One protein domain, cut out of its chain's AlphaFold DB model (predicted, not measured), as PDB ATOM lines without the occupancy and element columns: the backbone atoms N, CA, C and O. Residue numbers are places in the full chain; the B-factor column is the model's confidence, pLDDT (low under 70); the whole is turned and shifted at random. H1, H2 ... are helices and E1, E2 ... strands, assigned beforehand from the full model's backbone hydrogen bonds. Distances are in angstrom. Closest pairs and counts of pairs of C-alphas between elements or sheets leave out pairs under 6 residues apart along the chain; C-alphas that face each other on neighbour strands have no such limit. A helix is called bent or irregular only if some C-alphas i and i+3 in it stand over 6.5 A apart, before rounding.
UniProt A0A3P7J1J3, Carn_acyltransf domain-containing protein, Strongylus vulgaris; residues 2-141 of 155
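AT A GLANCE: This is residues 2 to 141 of the 155 residues of the protein "Carn_acyltransf domain-containing protein" of Strongylus vulgaris (UniProt A0A3P7J1J3). The long helix H3 makes most of the length of a loose rod, with the shorter helix H2 folded back side by side with a stretch of it and H1 crossing H2. Near the last residues of H3 a hairpin of two strands, E1 and E2, packs on it, and beyond the hairpin H4 and H5 make the far end of the rod. The printed part has 140 residues with five named helices and two named strands, in the order H1, E1, E2, H2, H3, H4, H5; the sheet, E1 - E2, is antiparallel and the class is mostly helix. The whole is loose, with a radius of gyration of the C-alphas of 19.6 A, and spans 70 by 32 by 19 A.

HOW THE PARTS SIT: H1, residues 2 to 20, touches H2, residues 48 to 58, with its residues 10 to 14 alone; the closest C-alphas, of Asn 14 and Val 54, are 5.4 A apart, and the tilt is steep at 65 degrees, the same way. H1 only just touches H3, residues 70 to 103, with 3 pairs of C-alphas within 8 A, the closest being Lys 6 and Cys 92 at 6.1 A; at 71 degrees they are only just about perpendicular. E1, residues 26 to 31, and E2, residues 40 to 44, form an antiparallel hairpin, with N 30 and O 41 at 2.8 A and N 43 and O 28 at 2.7 A, within hydrogen-bond range. The closest C-alphas of E2 and H3, those of Glu 41 and Ala 102, are 6.0 A apart. H2 and H3 form a helical hairpin and touch at a shallow tilt of 28 degrees, opposite ways, with the C-alphas of Glu 49 and Ala 91 closest at 4.7 A. The closest C-alphas of E2 and H4, residues 109 to 121, are those of Thr 42 and Asp 109, 5.9 A apart. H4 and H5, residues 127 to 134, are close but not clearly touching, with the C-alphas of Tyr 116 and Leu 129 closest at 6.3 A. H3 and H5 are apart. Every O i to N i+4 pair is within hydrogen-bond range in H2, H4 and H5, against 10 of 15 in H1 and 28 of 30 in H3.

IN THESE COORDINATES: H1 begins at C-alpha 2, (62.476, -44.642, 172.939), and is 28.8 A long; it is neither bent nor irregular, but only just: C-alphas 2 and 5 are 6.2 A apart. E1 is 16.2 A long, E2 12.7 A and H2 15.4 A. H3 runs 49.9 A from C-alpha 70, (79.471, -77.052, 159.014). H4 is 18.3 A long and H5 10.2 A, ending at C-alpha 134, (39.545, -43.926, 149.202).

THE WHOLE: The two C-alphas farthest apart, those of Ser 69 and Tyr 122, are 70.2 A apart. The printed part has no cut, and the link from H2 to H3, of 11 residues, is long. The mean pLDDT of the printed part is 85.7; residues 2 to 7 and 60 to 76 are under 70.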
ATOM      1  N   THR A   2      62.751 -44.817 174.384       40.31
ATOM      2  CA  THR A   2      62.476 -44.642 172.939       40.31
ATOM      3  C   THR A   2      62.904 -45.804 172.028       40.31
ATOM      4  O   THR A   2      62.443 -45.855 170.895       40.31
ATOM      5  N   SER A   3      63.749 -46.745 172.474       43.12
ATOM      6  CA  SER A   3      64.182 -47.886 171.635       43.12
ATOM      7  C   SER A   3      63.221 -49.081 171.613       43.12
ATOM      8  O   SER A   3      63.191 -49.792 170.616       43.12
ATOM      9  N   PHE A   4      62.425 -49.313 172.664       48.94
ATOM     10  CA  PHE A   4      61.562 -50.507 172.745       48.94
ATOM     11  C   PHE A   4      60.282 -50.380 171.901       48.94
ATOM     12  O   PHE A   4      59.895 -51.335 171.232       48.94
ATOM     13  N   CYS A   5      59.661 -49.198 171.850       50.19
ATOM     14  CA  CYS A   5      58.426 -48.990 171.080       50.19
ATOM     15  C   CYS A   5      58.636 -49.055 169.559       50.19
ATOM     16  O   CYS A   5      57.741 -49.483 168.838       50.19
ATOM     17  N   LYS A   6      59.845 -48.733 169.078       63.56
ATOM     18  CA  LYS A   6      60.208 -48.807 167.653       63.56
ATOM     19  C   LYS A   6      60.153 -50.233 167.107       63.56
ATOM     20  O   LYS A   6      59.765 -50.442 165.968       63.56
ATOM     21  N   ILE A   7      60.525 -51.212 167.928       69.44
ATOM     22  CA  ILE A   7      60.555 -52.625 167.533       69.44
ATOM     23  C   ILE A   7      59.132 -53.189 167.447       69.44
ATOM     24  O   ILE A   7      58.852 -53.985 166.554       69.44
ATOM     25  N   MET A   8      58.224 -52.747 168.324       70.31
ATOM     26  CA  MET A   8      56.849 -53.256 168.372       70.31
ATOM     27  C   MET A   8      56.101 -53.025 167.054       70.31
ATOM     28  O   MET A   8      55.468 -53.945 166.550       70.31
ATOM     29  N   LEU A   9      56.249 -51.846 166.442       80.69
ATOM     30  CA  LEU A   9      55.637 -51.550 165.143       80.69
ATOM     31  C   LEU A   9      56.144 -52.487 164.044       80.69
ATOM     32  O   LEU A   9      55.351 -52.977 163.245       80.69
ATOM     33  N   PHE A  10      57.442 -52.797 164.017       82.75
ATOM     34  CA  PHE A  10      57.997 -53.729 163.030       82.75
ATOM     35  C   PHE A  10      57.581 -55.178 163.284       82.75
ATOM     36  O   PHE A  10      57.417 -55.939 162.330       82.75
ATOM     37  N   ILE A  11      57.357 -55.559 164.544       81.62
ATOM     38  CA  ILE A  11      56.736 -56.844 164.880       81.62
ATOM     39  C   ILE A  11      55.309 -56.883 164.327       81.62
ATOM     40  O   ILE A  11      54.963 -57.853 163.659       81.62
ATOM     41  N   THR A  12      54.512 -55.825 164.519       83.31
ATOM     42  CA  THR A  12      53.158 -55.727 163.950       83.31
ATOM     43  C   THR A  12      53.183 -55.845 162.424       83.31
ATOM     44  O   THR A  12      52.449 -56.665 161.885       83.31
ATOM     45  N   GLN A  13      54.083 -55.132 161.731       86.06
ATOM     46  CA  GLN A  13      54.235 -55.252 160.270       86.06
ATOM     47  C   GLN A  13      54.580 -56.683 159.828       86.06
ATOM     48  O   GLN A  13      54.022 -57.182 158.854       86.06
ATOM     49  N   ASN A  14      55.484 -57.364 160.542       86.56
ATOM     50  CA  ASN A  14      55.861 -58.745 160.235       86.56
ATOM     51  C   ASN A  14      54.687 -59.715 160.430       86.56
ATOM     52  O   ASN A  14      54.451 -60.580 159.590       86.56
ATOM     53  N   THR A  15      53.943 -59.571 161.528       86.81
ATOM     54  CA  THR A  15      52.779 -60.414 161.818       86.81
ATOM     55  C   THR A  15      51.687 -60.228 160.772       86.81
ATOM     56  O   THR A  15      51.230 -61.219 160.211       86.81
ATOM     57  N   THR A  16      51.326 -58.985 160.439       86.62
ATOM     58  CA  THR A  16      50.304 -58.713 159.416       86.62
ATOM     59  C   THR A  16      50.726 -59.235 158.047       86.62
ATOM     60  O   THR A  16      49.923 -59.856 157.357       86.62
ATOM     61  N   PHE A  17      51.999 -59.074 157.674       90.25
ATOM     62  CA  PHE A  17      52.492 -59.610 156.408       90.25
ATOM     63  C   PHE A  17      52.454 -61.145 156.368       90.25
ATOM     64  O   PHE A  17      52.131 -61.719 155.334       90.25
ATOM     65  N   LYS A  18      52.764 -61.831 157.476       88.12
ATOM     66  CA  LYS A  18      52.669 -63.300 157.551       88.12
ATOM     67  C   LYS A  18      51.237 -63.811 157.456       88.12
ATOM     68  O   LYS A  18      51.032 -64.873 156.882       88.12
ATOM     69  N   ASP A  19      50.297 -63.087 158.047       89.38
ATOM     70  CA  ASP A  19      48.886 -63.465 158.089       89.38
ATOM     71  C   ASP A  19      48.194 -63.215 156.740       89.38
ATOM     72  O   ASP A  19      47.521 -64.086 156.198       89.38
ATOM     73  N   GLN A  20      48.427 -62.044 156.143       89.44
ATOM     74  CA  GLN A  20      47.696 -61.596 154.955       89.44
ATOM     75  C   GLN A  20      48.494 -61.668 153.644       89.44
ATOM     76  O   GLN A  20      47.931 -61.475 152.568       89.44
ATOM     77  N   GLY A  21      49.813 -61.867 153.705       90.25
ATOM     78  CA  GLY A  21      50.695 -61.912 152.531       90.25
ATOM     79  C   GLY A  21      50.951 -60.562 151.848       90.25
ATOM     80  O   GLY A  21      51.542 -60.531 150.768       90.25
ATOM     81  N   LYS A  22      50.521 -59.442 152.440       90.94
ATOM     82  CA  LYS A  22      50.681 -58.091 151.879       90.94
ATOM     83  C   LYS A  22      51.042 -57.063 152.948       90.94
ATOM     84  O   LYS A  22      50.772 -57.251 154.130       90.94
ATOM     85  N   PHE A  23      51.656 -55.966 152.512       91.88
ATOM     86  CA  PHE A  23      51.867 -54.785 153.345       91.88
ATOM     87  C   PHE A  23      50.659 -53.860 153.245       91.88
ATOM     88  O   PHE A  23      50.125 -53.655 152.154       91.88
ATOM     89  N   GLU A  24      50.256 -53.286 154.373       90.81
ATOM     90  CA  GLU A  24      49.076 -52.433 154.452       90.81
ATOM     91  C   GLU A  24      49.390 -51.067 155.058       90.81
ATOM     92  O   GLU A  24      50.295 -50.897 155.883       90.81
ATOM     93  N   LEU A  25      48.593 -50.071 154.663       90.94
ATOM     94  CA  LEU A  25      48.664 -48.738 155.241       90.94
ATOM     95  C   LEU A  25      48.416 -48.809 156.742       90.94
ATOM     96  O   LEU A  25      47.399 -49.322 157.210       90.94
ATOM     97  N   THR A  26      49.374 -48.262 157.481       92.62
ATOM     98  CA  THR A  26      49.365 -48.256 158.937       92.62
ATOM     99  C   THR A  26      49.318 -46.825 159.431       92.62
ATOM    100  O   THR A  26      50.207 -46.036 159.111       92.62
ATOM    101  N   TYR A  27      48.284 -46.518 160.204       92.56
ATOM    102  CA  TYR A  27      48.123 -45.258 160.908       92.56
ATOM    103  C   TYR A  27      48.788 -45.331 162.286       92.56
ATOM    104  O   TYR A  27      48.560 -46.266 163.059       92.56
ATOM    105  N   GLU A  28      49.561 -44.301 162.609       93.00
ATOM    106  CA  GLU A  28      50.064 -44.034 163.950       93.00
ATOM    107  C   GLU A  28      49.948 -42.531 164.259       93.00
ATOM    108  O   GLU A  28      50.356 -41.704 163.443       93.00
ATOM    109  N   PRO A  29      49.406 -42.125 165.418       93.31
ATOM    110  CA  PRO A  29      49.290 -40.719 165.768       93.31
ATOM    111  C   PRO A  29      50.620 -40.144 166.283       93.31
ATOM    112  O   PRO A  29      51.161 -40.597 167.295       93.31
ATOM    113  N   ALA A  30      51.088 -39.060 165.661       93.12
ATOM    114  CA  ALA A  30      52.100 -38.166 166.221       93.12
ATOM    115  C   ALA A  30      51.430 -36.941 166.849       93.12
ATOM    116  O   ALA A  30      50.681 -36.222 166.192       93.12
ATOM    117  N   VAL A  31      51.693 -36.686 168.131       92.25
ATOM    118  CA  VAL A  31      51.123 -35.530 168.840       92.25
ATOM    119  C   VAL A  31      51.760 -34.220 168.366       92.25
ATOM    120  O   VAL A  31      52.976 -34.067 168.393       92.25
ATOM    121  N   MET A  32      50.941 -33.239 167.987       92.25
ATOM    122  CA  MET A  32      51.395 -31.950 167.439       92.25
ATOM    123  C   MET A  32      51.444 -30.839 168.498       92.25
ATOM    124  O   MET A  32      51.084 -29.697 168.233       92.25
ATOM    125  N   ARG A  33      51.887 -31.154 169.721       91.75
ATOM    126  CA  ARG A  33      51.854 -30.215 170.866       91.75
ATOM    127  C   ARG A  33      52.731 -28.968 170.708       91.75
ATOM    128  O   ARG A  33      52.622 -28.058 171.519       91.75
ATOM    129  N   LEU A  34      53.601 -28.935 169.698       93.19
ATOM    130  CA  LEU A  34      54.401 -27.757 169.350       93.19
ATOM    131  C   LEU A  34      53.554 -26.631 168.735       93.19
ATOM    132  O   LEU A  34      53.991 -25.484 168.719       93.19
ATOM    133  N   TYR A  35      52.350 -26.945 168.252       94.75
ATOM    134  CA  TYR A  35      51.447 -25.999 167.606       94.75
ATOM    135  C   TYR A  35      50.270 -25.652 168.514       94.75
ATOM    136  O   TYR A  35      49.762 -26.496 169.260       94.75
ATOM    137  N   ARG A  36      49.805 -24.401 168.419       95.50
ATOM    138  CA  ARG A  36      48.580 -23.947 169.086       95.50
ATOM    139  C   ARG A  36      47.399 -24.793 168.609       95.50
ATOM    140  O   ARG A  36      47.237 -24.993 167.410       95.50
ATOM    141  N   ASP A  37      46.622 -25.314 169.557       94.25
ATOM    142  CA  ASP A  37      45.495 -26.231 169.316       94.25
ATOM    143  C   ASP A  37      45.874 -27.517 168.551       94.25
ATOM    144  O   ASP A  37      45.024 -28.235 168.019       94.25
ATOM    145  N   GLY A  38      47.170 -27.855 168.541       92.56
ATOM    146  CA  GLY A  38      47.703 -29.027 167.869       92.56
ATOM    147  C   GLY A  38      47.147 -30.326 168.450       92.56
ATOM    148  O   GLY A  38      47.319 -30.641 169.630       92.56
ATOM    149  N   ARG A  39      46.485 -31.109 167.592       94.88
ATOM    150  CA  ARG A  39      45.990 -32.456 167.906       94.88
ATOM    151  C   ARG A  39      47.032 -33.489 167.484       94.88
ATOM    152  O   ARG A  39      48.045 -33.657 168.166       94.88
ATOM    153  N   THR A  40      46.803 -34.175 166.369       95.19
ATOM    154  CA  THR A  40      47.684 -35.232 165.870       95.19
ATOM    155  C   THR A  40      47.890 -35.146 164.362       95.19
ATOM    156  O   THR A  40      46.964 -34.819 163.618       95.19
ATOM    157  N   GLU A  41      49.085 -35.520 163.921       96.00
ATOM    158  CA  GLU A  41      49.433 -35.853 162.537       96.00
ATOM    159  C   GLU A  41      49.509 -37.381 162.383       96.00
ATOM    160  O   GLU A  41      49.700 -38.098 163.370       96.00
ATOM    161  N   THR A  42      49.358 -37.885 161.159       94.88
ATOM    162  CA  THR A  42      49.540 -39.299 160.827       94.88
ATOM    163  C   THR A  42      51.002 -39.606 160.513       94.88
ATOM    164  O   THR A  42      51.615 -39.068 159.590       94.88
ATOM    165  N   VAL A  43      51.545 -40.573 161.237       94.44
ATOM    166  CA  VAL A  43      52.766 -41.291 160.895       94.44
ATOM    167  C   VAL A  43      52.361 -42.553 160.137       94.44
ATOM    168  O   VAL A  43      51.607 -43.384 160.636       94.44
ATOM    169  N   ARG A  44      52.852 -42.687 158.902       92.44
ATOM    170  CA  ARG A  44      52.664 -43.869 158.057       92.44
ATOM    171  C   ARG A  44      53.788 -44.856 158.353       92.44
ATOM    172  O   ARG A  44      54.861 -44.780 157.757       92.44
ATOM    173  N   SER A  45      53.574 -45.729 159.334       90.81
ATOM    174  CA  SER A  45      54.649 -46.558 159.908       90.81
ATOM    175  C   SER A  45      55.117 -47.672 158.964       90.81
ATOM    176  O   SER A  45      56.278 -48.082 159.032       90.81
ATOM    177  N   CYS A  46      54.254 -48.104 158.037       92.81
ATOM    178  CA  CYS A  46      54.618 -48.989 156.933       92.81
ATOM    179  C   CYS A  46      55.430 -48.213 155.879       92.81
ATOM    180  O   CYS A  46      54.886 -47.519 155.021       92.81
ATOM    181  N   SER A  47      56.753 -48.299 155.992       93.31
ATOM    182  CA  SER A  47      57.741 -47.692 155.091       93.31
ATOM    183  C   SER A  47      58.468 -48.756 154.272       93.31
ATOM    184  O   SER A  47      58.490 -49.932 154.645       93.31
ATOM    185  N   THR A  48      59.128 -48.339 153.195       94.75
ATOM    186  CA  THR A  48      60.016 -49.189 152.389       94.75
ATOM    187  C   THR A  48      61.049 -49.925 153.244       94.75
ATOM    188  O   THR A  48      61.174 -51.140 153.158       94.75
ATOM    189  N   GLU A  49      61.688 -49.222 154.172       94.50
ATOM    190  CA  GLU A  49      62.718 -49.749 155.060       94.50
ATOM    191  C   GLU A  49      62.141 -50.777 156.041       94.50
ATOM    192  O   GLU A  49      62.772 -51.795 156.327       94.50
ATOM    193  N   SER A  50      60.915 -50.547 156.525       92.56
ATOM    194  CA  SER A  50      60.209 -51.533 157.347       92.56
ATOM    195  C   SER A  50      59.857 -52.794 156.555       92.56
ATOM    196  O   SER A  50      60.020 -53.900 157.069       92.56
ATOM    197  N   CYS A  51      59.451 -52.642 155.289       93.00
ATOM    198  CA  CYS A  51      59.141 -53.761 154.405       93.00
ATOM    199  C   CYS A  51      60.393 -54.588 154.105       93.00
ATOM    200  O   CYS A  51      60.341 -55.814 154.143       93.00
ATOM    201  N   ASP A  52      61.527 -53.934 153.852       92.44
ATOM    202  CA  ASP A  52      62.798 -54.604 153.565       92.44
ATOM    203  C   ASP A  52      63.305 -55.392 154.775       92.44
ATOM    204  O   ASP A  52      63.747 -56.537 154.641       92.44
ATOM    205  N   PHE A  53      63.164 -54.828 155.979       91.50
ATOM    206  CA  PHE A  53      63.427 -55.565 157.209       91.50
ATOM    207  C   PHE A  53      62.515 -56.796 157.336       91.50
ATOM    208  O   PHE A  53      63.023 -57.900 157.544       91.50
ATOM    209  N   VAL A  54      61.197 -56.643 157.160       91.31
ATOM    210  CA  VAL A  54      60.239 -57.761 157.251       91.31
ATOM    211  C   VAL A  54      60.553 -58.853 156.227       91.31
ATOM    212  O   VAL A  54      60.637 -60.020 156.603       91.31
ATOM    213  N   ARG A  55      60.816 -58.499 154.965       90.12
ATOM    214  CA  ARG A  55      61.211 -59.457 153.916       90.12
ATOM    215  C   ARG A  55      62.456 -60.247 154.316       90.12
ATOM    216  O   ARG A  55      62.422 -61.475 154.315       90.12
ATOM    217  N   SER A  56      63.499 -59.568 154.803       88.50
ATOM    218  CA  SER A  56      64.731 -60.238 155.248       88.50
ATOM    219  C   SER A  56      64.518 -61.220 156.410       88.50
ATOM    220  O   SER A  56      65.279 -62.179 156.573       88.50
ATOM    221  N   MET A  57      63.486 -61.000 157.232       86.12
ATOM    222  CA  MET A  57      63.098 -61.897 158.326       86.12
ATOM    223  C   MET A  57      62.326 -63.131 157.836       86.12
ATOM    224  O   MET A  57      62.293 -64.138 158.546       86.12
ATOM    225  N   LEU A  58      61.720 -63.070 156.650       84.81
ATOM    226  CA  LEU A  58      60.960 -64.162 156.032       84.81
ATOM    227  C   LEU A  58      61.825 -65.042 155.126       84.81
ATOM    228  O   LEU A  58      61.530 -66.229 154.978       84.81
ATOM    229  N   ASP A  59      62.924 -64.502 154.594       79.94
ATOM    230  CA  ASP A  59      63.878 -65.245 153.773       79.94
ATOM    231  C   ASP A  59      64.646 -66.289 154.602       79.94
ATOM    232  O   ASP A  59      65.669 -66.023 155.244       79.94
ATOM    233  N   LYS A  60      64.134 -67.524 154.587       66.88
ATOM    234  CA  LYS A  60      64.775 -68.715 155.179       66.88
ATOM    235  C   LYS A  60      65.849 -69.335 154.271       66.88
ATOM    236  O   LYS A  60      66.580 -70.212 154.713       66.88
ATOM    237  N   ASN A  61      65.934 -68.895 153.013       57.06
ATOM    238  CA  ASN A  61      66.619 -69.626 151.940       57.06
ATOM    239  C   ASN A  61      68.039 -69.143 151.612       57.06
ATOM    240  O   ASN A  61      68.748 -69.829 150.878       57.06
ATOM    241  N   GLU A  62      68.496 -68.011 152.145       52.72
ATOM    242  CA  GLU A  62      69.851 -67.515 151.848       52.72
ATOM    243  C   GLU A  62      70.946 -68.304 152.597       52.72
ATOM    244  O   GLU A  62      72.068 -68.448 152.120       52.72
ATOM    245  N   THR A  63      70.601 -68.913 153.734       49.66
ATOM    246  CA  THR A  63      71.493 -69.757 154.548       49.66
ATOM    247  C   THR A  63      71.678 -71.172 154.010       49.66
ATOM    248  O   THR A  63      72.723 -71.777 154.242       49.66
ATOM    249  N   VAL A  64      70.690 -71.709 153.288       50.84
ATOM    250  CA  VAL A  64      70.684 -73.117 152.848       50.84
ATOM    251  C   VAL A  64      71.417 -73.309 151.516       50.84
ATOM    252  O   VAL A  64      71.992 -74.366 151.279       50.84
ATOM    253  N   ARG A  65      71.465 -72.289 150.647       49.06
ATOM    254  CA  ARG A  65      71.989 -72.441 149.275       49.06
ATOM    255  C   ARG A  65      73.520 -72.424 149.155       49.06
ATOM    256  O   ARG A  65      74.022 -72.780 148.096       49.06
ATOM    257  N   ILE A  66      74.260 -72.029 150.196       53.34
ATOM    258  CA  ILE A  66      75.708 -71.733 150.091       53.34
ATOM    259  C   ILE A  66      76.611 -72.788 150.778       53.34
ATOM    260  O   ILE A  66      77.826 -72.733 150.640       53.34
ATOM    261  N   SER A  67      76.085 -73.781 151.507       50.31
ATOM    262  CA  SER A  67      76.916 -74.501 152.489       50.31
ATOM    263  C   SER A  67      76.703 -76.019 152.555       50.31
ATOM    264  O   SER A  67      75.813 -76.490 153.256       50.31
ATOM    265  N   THR A  68      77.620 -76.784 151.952       56.25
ATOM    266  CA  THR A  68      77.848 -78.225 152.204       56.25
ATOM    267  C   THR A  68      78.791 -78.497 153.395       56.25
ATOM    268  O   THR A  68      79.052 -79.655 153.706       56.25
ATOM    269  N   SER A  69      79.289 -77.460 154.097       60.03
ATOM    270  CA  SER A  69      80.230 -77.578 155.231       60.03
ATOM    271  C   SER A  69      79.700 -76.956 156.544       60.03
ATOM    272  O   SER A  69      79.172 -75.842 156.540       60.03
ATOM    273  N   PRO A  70      79.889 -77.599 157.715       63.53
ATOM    274  CA  PRO A  70      79.471 -77.052 159.014       63.53
ATOM    275  C   PRO A  70      80.119 -75.703 159.382       63.53
ATOM    276  O   PRO A  70      79.518 -74.899 160.100       63.53
ATOM    277  N   LEU A  71      81.334 -75.421 158.887       61.09
ATOM    278  CA  LEU A  71      82.054 -74.179 159.192       61.09
ATOM    279  C   LEU A  71      81.530 -72.988 158.370       61.09
ATOM    280  O   LEU A  71      81.451 -71.874 158.893       61.09
ATOM    281  N   SER A  72      81.096 -73.220 157.122       64.62
ATOM    282  CA  SER A  72      80.450 -72.192 156.293       64.62
ATOM    283  C   SER A  72      79.088 -71.792 156.854       64.62
ATOM    284  O   SER A  72      78.765 -70.604 156.877       64.62
ATOM    285  N   TYR A  73      78.329 -72.744 157.407       65.12
ATOM    286  CA  TYR A  73      76.997 -72.480 157.956       65.12
ATOM    287  C   TYR A  73      77.008 -71.418 159.068       65.12
ATOM    288  O   TYR A  73      76.224 -70.465 159.039       65.12
ATOM    289  N   ARG A  74      77.939 -71.521 160.032       67.56
ATOM    290  CA  ARG A  74      78.020 -70.570 161.158       67.56
ATOM    291  C   ARG A  74      78.408 -69.158 160.710       67.56
ATOM    292  O   ARG A  74      77.927 -68.184 161.290       67.56
ATOM    293  N   TYR A  75      79.251 -69.037 159.683       69.62
ATOM    294  CA  TYR A  75      79.630 -67.743 159.110       69.62
ATOM    295  C   TYR A  75      78.455 -67.085 158.369       69.62
ATOM    296  O   TYR A  75      78.158 -65.917 158.621       69.62
ATOM    297  N   ILE A  76      77.730 -67.848 157.540       68.50
ATOM    298  CA  ILE A  76      76.574 -67.353 156.773       68.50
ATOM    299  C   ILE A  76      75.448 -66.906 157.713       68.50
ATOM    300  O   ILE A  76      74.922 -65.805 157.562       68.50
ATOM    301  N   ALA A  77      75.131 -67.696 158.745       70.00
ATOM    302  CA  ALA A  77      74.123 -67.326 159.739       70.00
ATOM    303  C   ALA A  77      74.493 -66.034 160.496       70.00
ATOM    304  O   ALA A  77      73.643 -65.175 160.738       70.00
ATOM    305  N   LYS A  78      75.776 -65.851 160.845       75.00
ATOM    306  CA  LYS A  78      76.261 -64.624 161.495       75.00
ATOM    307  C   LYS A  78      76.169 -63.409 160.566       75.00
ATOM    308  O   LYS A  78      75.766 -62.339 161.021       75.00
ATOM    309  N   PHE A  79      76.518 -63.571 159.289       75.31
ATOM    310  CA  PHE A  79      76.397 -62.519 158.281       75.31
ATOM    311  C   PHE A  79      74.932 -62.114 158.071       75.31
ATOM    312  O   PHE A  79      74.611 -60.935 158.175       75.31
ATOM    313  N   GLN A  80      74.027 -63.084 157.909       76.06
ATOM    314  CA  GLN A  80      72.593 -62.826 157.750       76.06
ATOM    315  C   GLN A  80      71.998 -62.090 158.961       76.06
ATOM    316  O   GLN A  80      71.229 -61.142 158.803       76.06
ATOM    317  N   ASN A  81      72.395 -62.469 160.181       82.12
ATOM    318  CA  ASN A  81      71.984 -61.756 161.392       82.12
ATOM    319  C   ASN A  81      72.489 -60.309 161.406       82.12
ATOM    320  O   ASN A  81      71.738 -59.411 161.781       82.12
ATOM    321  N   LYS A  82      73.726 -60.056 160.960       83.81
ATOM    322  CA  LYS A  82      74.253 -58.691 160.830       83.81
ATOM    323  C   LYS A  82      73.430 -57.876 159.826       83.81
ATOM    324  O   LYS A  82      72.983 -56.785 160.168       83.81
ATOM    325  N   THR A  83      73.137 -58.438 158.654       87.06
ATOM    326  CA  THR A  83      72.311 -57.790 157.622       87.06
ATOM    327  C   THR A  83      70.908 -57.448 158.134       87.06
ATOM    328  O   THR A  83      70.444 -56.323 157.954       87.06
ATOM    329  N   ARG A  84      70.246 -58.378 158.837       89.00
ATOM    330  CA  ARG A  84      68.930 -58.151 159.467       89.00
ATOM    331  C   ARG A  84      68.974 -57.047 160.521       89.00
ATOM    332  O   ARG A  84      68.080 -56.207 160.563       89.00
ATOM    333  N   MET A  85      70.020 -57.019 161.347       89.44
ATOM    334  CA  MET A  85      70.211 -55.962 162.343       89.44
ATOM    335  C   MET A  85      70.428 -54.592 161.698       89.44
ATOM    336  O   MET A  85      69.895 -53.595 162.185       89.44
ATOM    337  N   ASP A  86      71.166 -54.527 160.593       90.81
ATOM    338  CA  ASP A  86      71.403 -53.275 159.874       90.81
ATOM    339  C   ASP A  86      70.140 -52.791 159.137       90.81
ATOM    340  O   ASP A  86      69.874 -51.589 159.084       90.81
ATOM    341  N   LEU A  87      69.308 -53.704 158.627       91.81
ATOM    342  CA  LEU A  87      67.969 -53.386 158.112       91.81
ATOM    343  C   LEU A  87      67.040 -52.857 159.209       91.81
ATOM    344  O   LEU A  87      66.398 -51.825 159.017       91.81
ATOM    345  N   LEU A  88      67.017 -53.506 160.377       90.69
ATOM    346  CA  LEU A  88      66.226 -53.054 161.521       90.69
ATOM    347  C   LEU A  88      66.626 -51.639 161.953       90.69
ATOM    348  O   LEU A  88      65.756 -50.799 162.184       90.69
ATOM    349  N   ARG A  89      67.933 -51.358 162.041       91.88
ATOM    350  CA  ARG A  89      68.450 -50.025 162.393       91.88
ATOM    351  C   ARG A  89      67.986 -48.969 161.399       91.88
ATOM    352  O   ARG A  89      67.400 -47.975 161.816       91.88
ATOM    353  N   ARG A  90      68.141 -49.226 160.097       93.00
ATOM    354  CA  ARG A  90      67.667 -48.316 159.042       93.00
ATOM    355  C   ARG A  90      66.166 -48.049 159.136       93.00
ATOM    356  O   ARG A  90      65.756 -46.893 159.080       93.00
ATOM    357  N   ALA A  91      65.359 -49.089 159.344       92.12
ATOM    358  CA  ALA A  91      63.919 -48.940 159.535       92.12
ATOM    359  C   ALA A  91      63.593 -48.078 160.770       92.12
ATOM    360  O   ALA A  91      62.780 -47.155 160.685       92.12
ATOM    361  N   CYS A  92      64.269 -48.321 161.899       92.00
ATOM    362  CA  CYS A  92      64.119 -47.530 163.125       92.00
ATOM    363  C   CYS A  92      64.470 -46.053 162.914       92.00
ATOM    364  O   CYS A  92      63.731 -45.175 163.365       92.00
ATOM    365  N   ASP A  93      65.591 -45.780 162.249       92.62
ATOM    366  CA  ASP A  93      66.096 -44.426 162.028       92.62
ATOM    367  C   ASP A  93      65.176 -43.649 161.086       92.62
ATOM    368  O   ASP A  93      64.783 -42.518 161.390       92.62
ATOM    369  N   ARG A  94      64.738 -44.288 159.993       93.62
ATOM    370  CA  ARG A  94      63.760 -43.725 159.057       93.62
ATOM    371  C   ARG A  94      62.439 -43.396 159.741       93.62
ATOM    372  O   ARG A  94      61.887 -42.314 159.521       93.62
ATOM    373  N   HIS A  95      61.924 -44.326 160.543       93.56
ATOM    374  CA  HIS A  95      60.672 -44.145 161.264       93.56
ATOM    375  C   HIS A  95      60.786 -42.998 162.278       93.56
ATOM    376  O   HIS A  95      59.940 -42.109 162.303       93.56
ATOM    377  N   GLN A  96      61.876 -42.943 163.049       91.94
ATOM    378  CA  GLN A  96      62.104 -41.861 164.009       91.94
ATOM    379  C   GLN A  96      62.269 -40.498 163.329       91.94
ATOM    380  O   GLN A  96      61.784 -39.489 163.846       91.94
ATOM    381  N   ALA A  97      62.969 -40.440 162.195       93.19
ATOM    382  CA  ALA A  97      63.075 -39.220 161.406       93.19
ATOM    383  C   ALA A  97      61.684 -38.743 160.964       93.19
ATOM    384  O   ALA A  97      61.345 -37.581 161.177       93.19
ATOM    385  N   TYR A  98      60.847 -39.651 160.452       94.00
ATOM    386  CA  TYR A  98      59.488 -39.311 160.038       94.00
ATOM    387  C   TYR A  98      58.606 -38.860 161.198       94.00
ATOM    388  O   TYR A  98      57.923 -37.852 161.085       94.00
ATOM    389  N   TYR A  99      58.666 -39.558 162.333       93.25
ATOM    390  CA  TYR A  99      57.899 -39.206 163.525       93.25
ATOM    391  C   TYR A  99      58.253 -37.795 164.022       93.25
ATOM    392  O   TYR A  99      57.367 -37.000 164.330       93.25
ATOM    393  N   ARG A 100      59.549 -37.440 164.044       93.00
ATOM    394  CA  ARG A 100      60.001 -36.078 164.386       93.00
ATOM    395  C   ARG A 100      59.495 -35.034 163.394       93.00
ATOM    396  O   ARG A 100      59.013 -33.993 163.826       93.00
ATOM    397  N   ASN A 101      59.557 -35.332 162.100       94.81
ATOM    398  CA  ASN A 101      59.036 -34.451 161.058       94.81
ATOM    399  C   ASN A 101      57.520 -34.244 161.202       94.81
ATOM    400  O   ASN A 101      57.058 -33.111 161.148       94.81
ATOM    401  N   ALA A 102      56.755 -35.305 161.469       94.75
ATOM    402  CA  ALA A 102      55.314 -35.227 161.696       94.75
ATOM    403  C   ALA A 102      54.961 -34.373 162.929       94.75
ATOM    404  O   ALA A 102      54.088 -33.512 162.852       94.75
ATOM    405  N   MET A 103      55.681 -34.541 164.049       93.69
ATOM    406  CA  MET A 103      55.509 -33.679 165.232       93.69
ATOM    407  C   MET A 103      55.815 -32.203 164.943       93.69
ATOM    408  O   MET A 103      55.195 -31.327 165.540       93.69
ATOM    409  N   ALA A 104      56.752 -31.939 164.029       95.12
ATOM    410  CA  ALA A 104      57.116 -30.613 163.538       95.12
ATOM    411  C   ALA A 104      56.269 -30.159 162.330       95.12
ATOM    412  O   ALA A 104      56.716 -29.334 161.543       95.12
ATOM    413  N   GLY A 105      55.065 -30.714 162.137       94.50
ATOM    414  CA  GLY A 105      54.125 -30.240 161.113       94.50
ATOM    415  C   GLY A 105      54.538 -30.524 159.668       94.50
ATOM    416  O   GLY A 105      53.926 -30.008 158.741       94.50
ATOM    417  N   HIS A 106      55.548 -31.365 159.451       95.88
ATOM    418  CA  HIS A 106      55.995 -31.792 158.124       95.88
ATOM    419  C   HIS A 106      55.371 -33.133 157.699       95.88
ATOM    420  O   HIS A 106      55.935 -33.851 156.871       95.88
ATOM    421  N   GLY A 107      54.235 -33.505 158.294       94.25
ATOM    422  CA  GLY A 107      53.426 -34.626 157.830       94.25
ATOM    423  C   GLY A 107      52.598 -34.258 156.601       94.25
ATOM    424  O   GLY A 107      52.458 -33.092 156.237       94.25
ATOM    425  N   VAL A 108      52.081 -35.279 155.922       95.56
ATOM    426  CA  VAL A 108      51.352 -35.101 154.659       95.56
ATOM    427  C   VAL A 108      49.839 -35.221 154.834       95.56
ATOM    428  O   VAL A 108      49.084 -34.569 154.118       95.56
ATOM    429  N   ASP A 109      49.373 -36.022 155.790       95.81
ATOM    430  CA  ASP A 109      47.963 -36.392 155.892       95.81
ATOM    431  C   ASP A 109      47.073 -35.216 156.305       95.81
ATOM    432  O   ASP A 109      46.015 -35.020 155.699       95.81
ATOM    433  N   ARG A 110      47.486 -34.379 157.268       96.00
ATOM    434  CA  ARG A 110      46.705 -33.174 157.613       96.00
ATOM    435  C   ARG A 110      46.737 -32.110 156.523       96.00
ATOM    436  O   ARG A 110      45.723 -31.445 156.319       96.00
ATOM    437  N   HIS A 111      47.829 -32.001 155.768       96.50
ATOM    438  CA  HIS A 111      47.887 -31.118 154.599       96.50
ATOM    439  C   HIS A 111      46.947 -31.585 153.480       96.50
ATOM    440  O   HIS A 111      46.162 -30.789 152.968       96.50
ATOM    441  N   LEU A 112      46.958 -32.878 153.141       97.12
ATOM    442  CA  LEU A 112      46.039 -33.448 152.151       97.12
ATOM    443  C   LEU A 112      44.579 -33.306 152.589       97.12
ATOM    444  O   LEU A 112      43.718 -33.008 151.764       97.12
ATOM    445  N   PHE A 113      44.302 -33.456 153.887       96.31
ATOM    446  CA  PHE A 113      42.964 -33.248 154.434       96.31
ATOM    447  C   PHE A 113      42.506 -31.796 154.306       96.31
ATOM    448  O   PHE A 113      41.383 -31.554 153.871       96.31
ATOM    449  N   ALA A 114      43.372 -30.825 154.607       96.56
ATOM    450  CA  ALA A 114      43.053 -29.414 154.405       96.56
ATOM    451  C   ALA A 114      42.718 -29.117 152.933       96.56
ATOM    452  O   ALA A 114      41.696 -28.493 152.651       96.56
ATOM    453  N   MET A 115      43.517 -29.635 151.991       97.19
ATOM    454  CA  MET A 115      43.255 -29.471 150.553       97.19
ATOM    455  C   MET A 115      41.936 -30.118 150.123       97.19
ATOM    456  O   MET A 115      41.209 -29.538 149.321       97.19
ATOM    457  N   TYR A 116      41.591 -31.280 150.681       96.50
ATOM    458  CA  TYR A 116      40.308 -31.942 150.438       96.50
ATOM    459  C   TYR A 116      39.120 -31.134 150.962       96.50
ATOM    460  O   TYR A 116      38.136 -30.957 150.249       96.50
ATOM    461  N   VAL A 117      39.208 -30.581 152.175       96.44
ATOM    462  CA  VAL A 117      38.152 -29.714 152.722       96.44
ATOM    463  C   VAL A 117      37.951 -28.485 151.832       96.44
ATOM    464  O   VAL A 117      36.817 -28.158 151.481       96.44
ATOM    465  N   VAL A 118      39.043 -27.841 151.411       97.19
ATOM    466  CA  VAL A 118      38.997 -26.689 150.500       97.19
ATOM    467  C   VAL A 118      38.404 -27.077 149.143       97.19
ATOM    468  O   VAL A 118      37.546 -26.360 148.630       97.19
ATOM    469  N   SER A 119      38.792 -28.220 148.567       96.88
ATOM    470  CA  SER A 119      38.265 -28.651 147.269       96.88
ATOM    471  C   SER A 119      36.764 -28.928 147.331       96.88
ATOM    472  O   SER A 119      36.040 -28.532 146.422       96.88
ATOM    473  N   LYS A 120      36.264 -29.540 148.416       95.19
ATOM    474  CA  LYS A 120      34.820 -29.743 148.607       95.19
ATOM    475  C   LYS A 120      34.078 -28.421 148.819       95.19
ATOM    476  O   LYS A 120      32.995 -28.270 148.263       95.19
ATOM    477  N   TYR A 121      34.663 -27.456 149.534       97.12
ATOM    478  CA  TYR A 121      34.069 -26.125 149.717       97.12
ATOM    479  C   TYR A 121      33.871 -25.382 148.388       97.12
ATOM    480  O   TYR A 121      32.802 -24.834 148.141       97.12
ATOM    481  N   TYR A 122      34.871 -25.417 147.504       97.56
ATOM    482  CA  TYR A 122      34.793 -24.801 146.174       97.56
ATOM    483  C   TYR A 122      34.145 -25.698 145.105       97.56
ATOM    484  O   TYR A 122      34.152 -25.336 143.931       97.56
ATOM    485  N   ALA A 123      33.610 -26.864 145.481       96.62
ATOM    486  CA  ALA A 123      33.048 -27.859 144.563       96.62
ATOM    487  C   ALA A 123      34.008 -28.289 143.428       96.62
ATOM    488  O   ALA A 123      33.589 -28.620 142.320       96.62
ATOM    489  N   ILE A 124      35.312 -28.320 143.714       97.19
ATOM    490  CA  ILE A 124      36.351 -28.775 142.789       97.19
ATOM    491  C   ILE A 124      36.524 -30.288 142.941       97.19
ATOM    492  O   ILE A 124      36.894 -30.790 144.009       97.19
ATOM    493  N   ALA A 125      36.291 -31.019 141.850       94.75
ATOM    494  CA  ALA A 125      36.603 -32.439 141.767       94.75
ATOM    495  C   ALA A 125      38.119 -32.640 141.638       94.75
ATOM    496  O   ALA A 125      38.778 -32.008 140.814       94.75
ATOM    497  N   SER A 126      38.672 -33.541 142.447       96.12
ATOM    498  CA  SER A 126      40.089 -33.889 142.401       96.12
ATOM    499  C   SER A 126      40.224 -35.404 142.467       96.12
ATOM    500  O   SER A 126      40.208 -35.962 143.566       96.12
ATOM    501  N   PRO A 127      40.411 -36.076 141.313       96.06
ATOM    502  CA  PRO A 127      40.600 -37.525 141.270       96.06
ATOM    503  C   PRO A 127      41.760 -37.993 142.154       96.06
ATOM    504  O   PRO A 127      41.709 -39.075 142.731       96.06
ATOM    505  N   PHE A 128      42.796 -37.161 142.303       96.25
ATOM    506  CA  PHE A 128      43.908 -37.434 143.206       96.25
ATOM    507  C   PHE A 128      43.461 -37.481 144.669       96.25
ATOM    508  O   PHE A 128      43.755 -38.454 145.360       96.25
ATOM    509  N   LEU A 129      42.752 -36.452 145.146       96.06
ATOM    510  CA  LEU A 129      42.300 -36.411 146.537       96.06
ATOM    511  C   LEU A 129      41.250 -37.495 146.794       96.06
ATOM    512  O   LEU A 129      41.343 -38.189 147.800       96.06
ATOM    513  N   ASP A 130      40.317 -37.704 145.867       94.00
ATOM    514  CA  ASP A 130      39.321 -38.771 145.985       94.00
ATOM    515  C   ASP A 130      40.003 -40.154 146.067       94.00
ATOM    516  O   ASP A 130      39.649 -40.962 146.924       94.00
ATOM    517  N   ASN A 131      41.056 -40.398 145.275       95.06
ATOM    518  CA  ASN A 131      41.848 -41.626 145.370       95.06
ATOM    519  C   ASN A 131      42.572 -41.739 146.722       95.06
ATOM    520  O   ASN A 131      42.443 -42.757 147.395       95.06
ATOM    521  N   VAL A 132      43.279 -40.692 147.161       93.31
ATOM    522  CA  VAL A 132      43.989 -40.668 148.454       93.31
ATOM    523  C   VAL A 132      43.052 -41.001 149.615       93.31
ATOM    524  O   VAL A 132      43.418 -41.794 150.479       93.31
ATOM    525  N   PHE A 133      41.851 -40.418 149.636       90.62
ATOM    526  CA  PHE A 133      40.877 -40.632 150.708       90.62
ATOM    527  C   PHE A 133      40.052 -41.917 150.549       90.62
ATOM    528  O   PHE A 133      39.422 -42.343 151.513       90.62
ATOM    529  N   SER A 134      40.094 -42.574 149.385       91.56
ATOM    530  CA  SER A 134      39.545 -43.926 149.202       91.56
ATOM    531  C   SER A 134      40.452 -45.034 149.753       91.56
ATOM    532  O   SER A 134      40.000 -46.160 149.966       91.56
ATOM    533  N   MET A 135      41.732 -44.736 150.007       90.38
ATOM    534  CA  MET A 135      42.685 -45.703 150.550       90.38
ATOM    535  C   MET A 135      42.351 -46.024 152.014       90.38
ATOM    536  O   MET A 135      42.304 -45.137 152.864       90.38
ATOM    537  N   SER A 136      42.162 -47.307 152.326       88.81
ATOM    538  CA  SER A 136      41.860 -47.757 153.688       88.81
ATOM    539  C   SER A 136      43.126 -47.953 154.530       88.81
ATOM    540  O   SER A 136      44.093 -48.580 154.090       88.81
ATOM    541  N   TYR A 137      43.094 -47.457 155.769       86.81
ATOM    542  CA  TYR A 137      44.070 -47.786 156.809       86.81
ATOM    543  C   TYR A 137      43.668 -49.093 157.486       86.81
ATOM    544  O   TYR A 137      42.884 -49.096 158.433       86.81
ATOM    545  N   ALA A 138      44.205 -50.207 156.999       88.81
ATOM    546  CA  ALA A 138      43.864 -51.523 157.530       88.81
ATOM    547  C   ALA A 138      44.493 -51.800 158.909       88.81
ATOM    548  O   ALA A 138      43.975 -52.605 159.680       88.81
ATOM    549  N   LEU A 139      45.566 -51.080 159.257       89.06
ATOM    550  CA  LEU A 139      46.150 -51.091 160.593       89.06
ATOM    551  C   LEU A 139      46.084 -49.699 161.222       89.06
ATOM    552  O   LEU A 139      46.519 -48.709 160.634       89.06
ATOM    553  N   SER A 140      45.602 -49.636 162.460       89.12
ATOM    554  CA  SER A 140      45.612 -48.428 163.284       89.12
ATOM    555  C   SER A 140      46.249 -48.751 164.627       89.12
ATOM    556  O   SER A 140      45.841 -49.685 165.316       89.12
ATOM    557  N   THR A 141      47.286 -48.001 164.980       88.50
ATOM    558  CA  THR A 141      48.077 -48.223 166.190       88.50
ATOM    559  C   THR A 141      48.205 -46.925 166.969       88.50
ATOM    560  O   THR A 141      48.143 -45.839 166.400       88.50
TER     561      THR A 141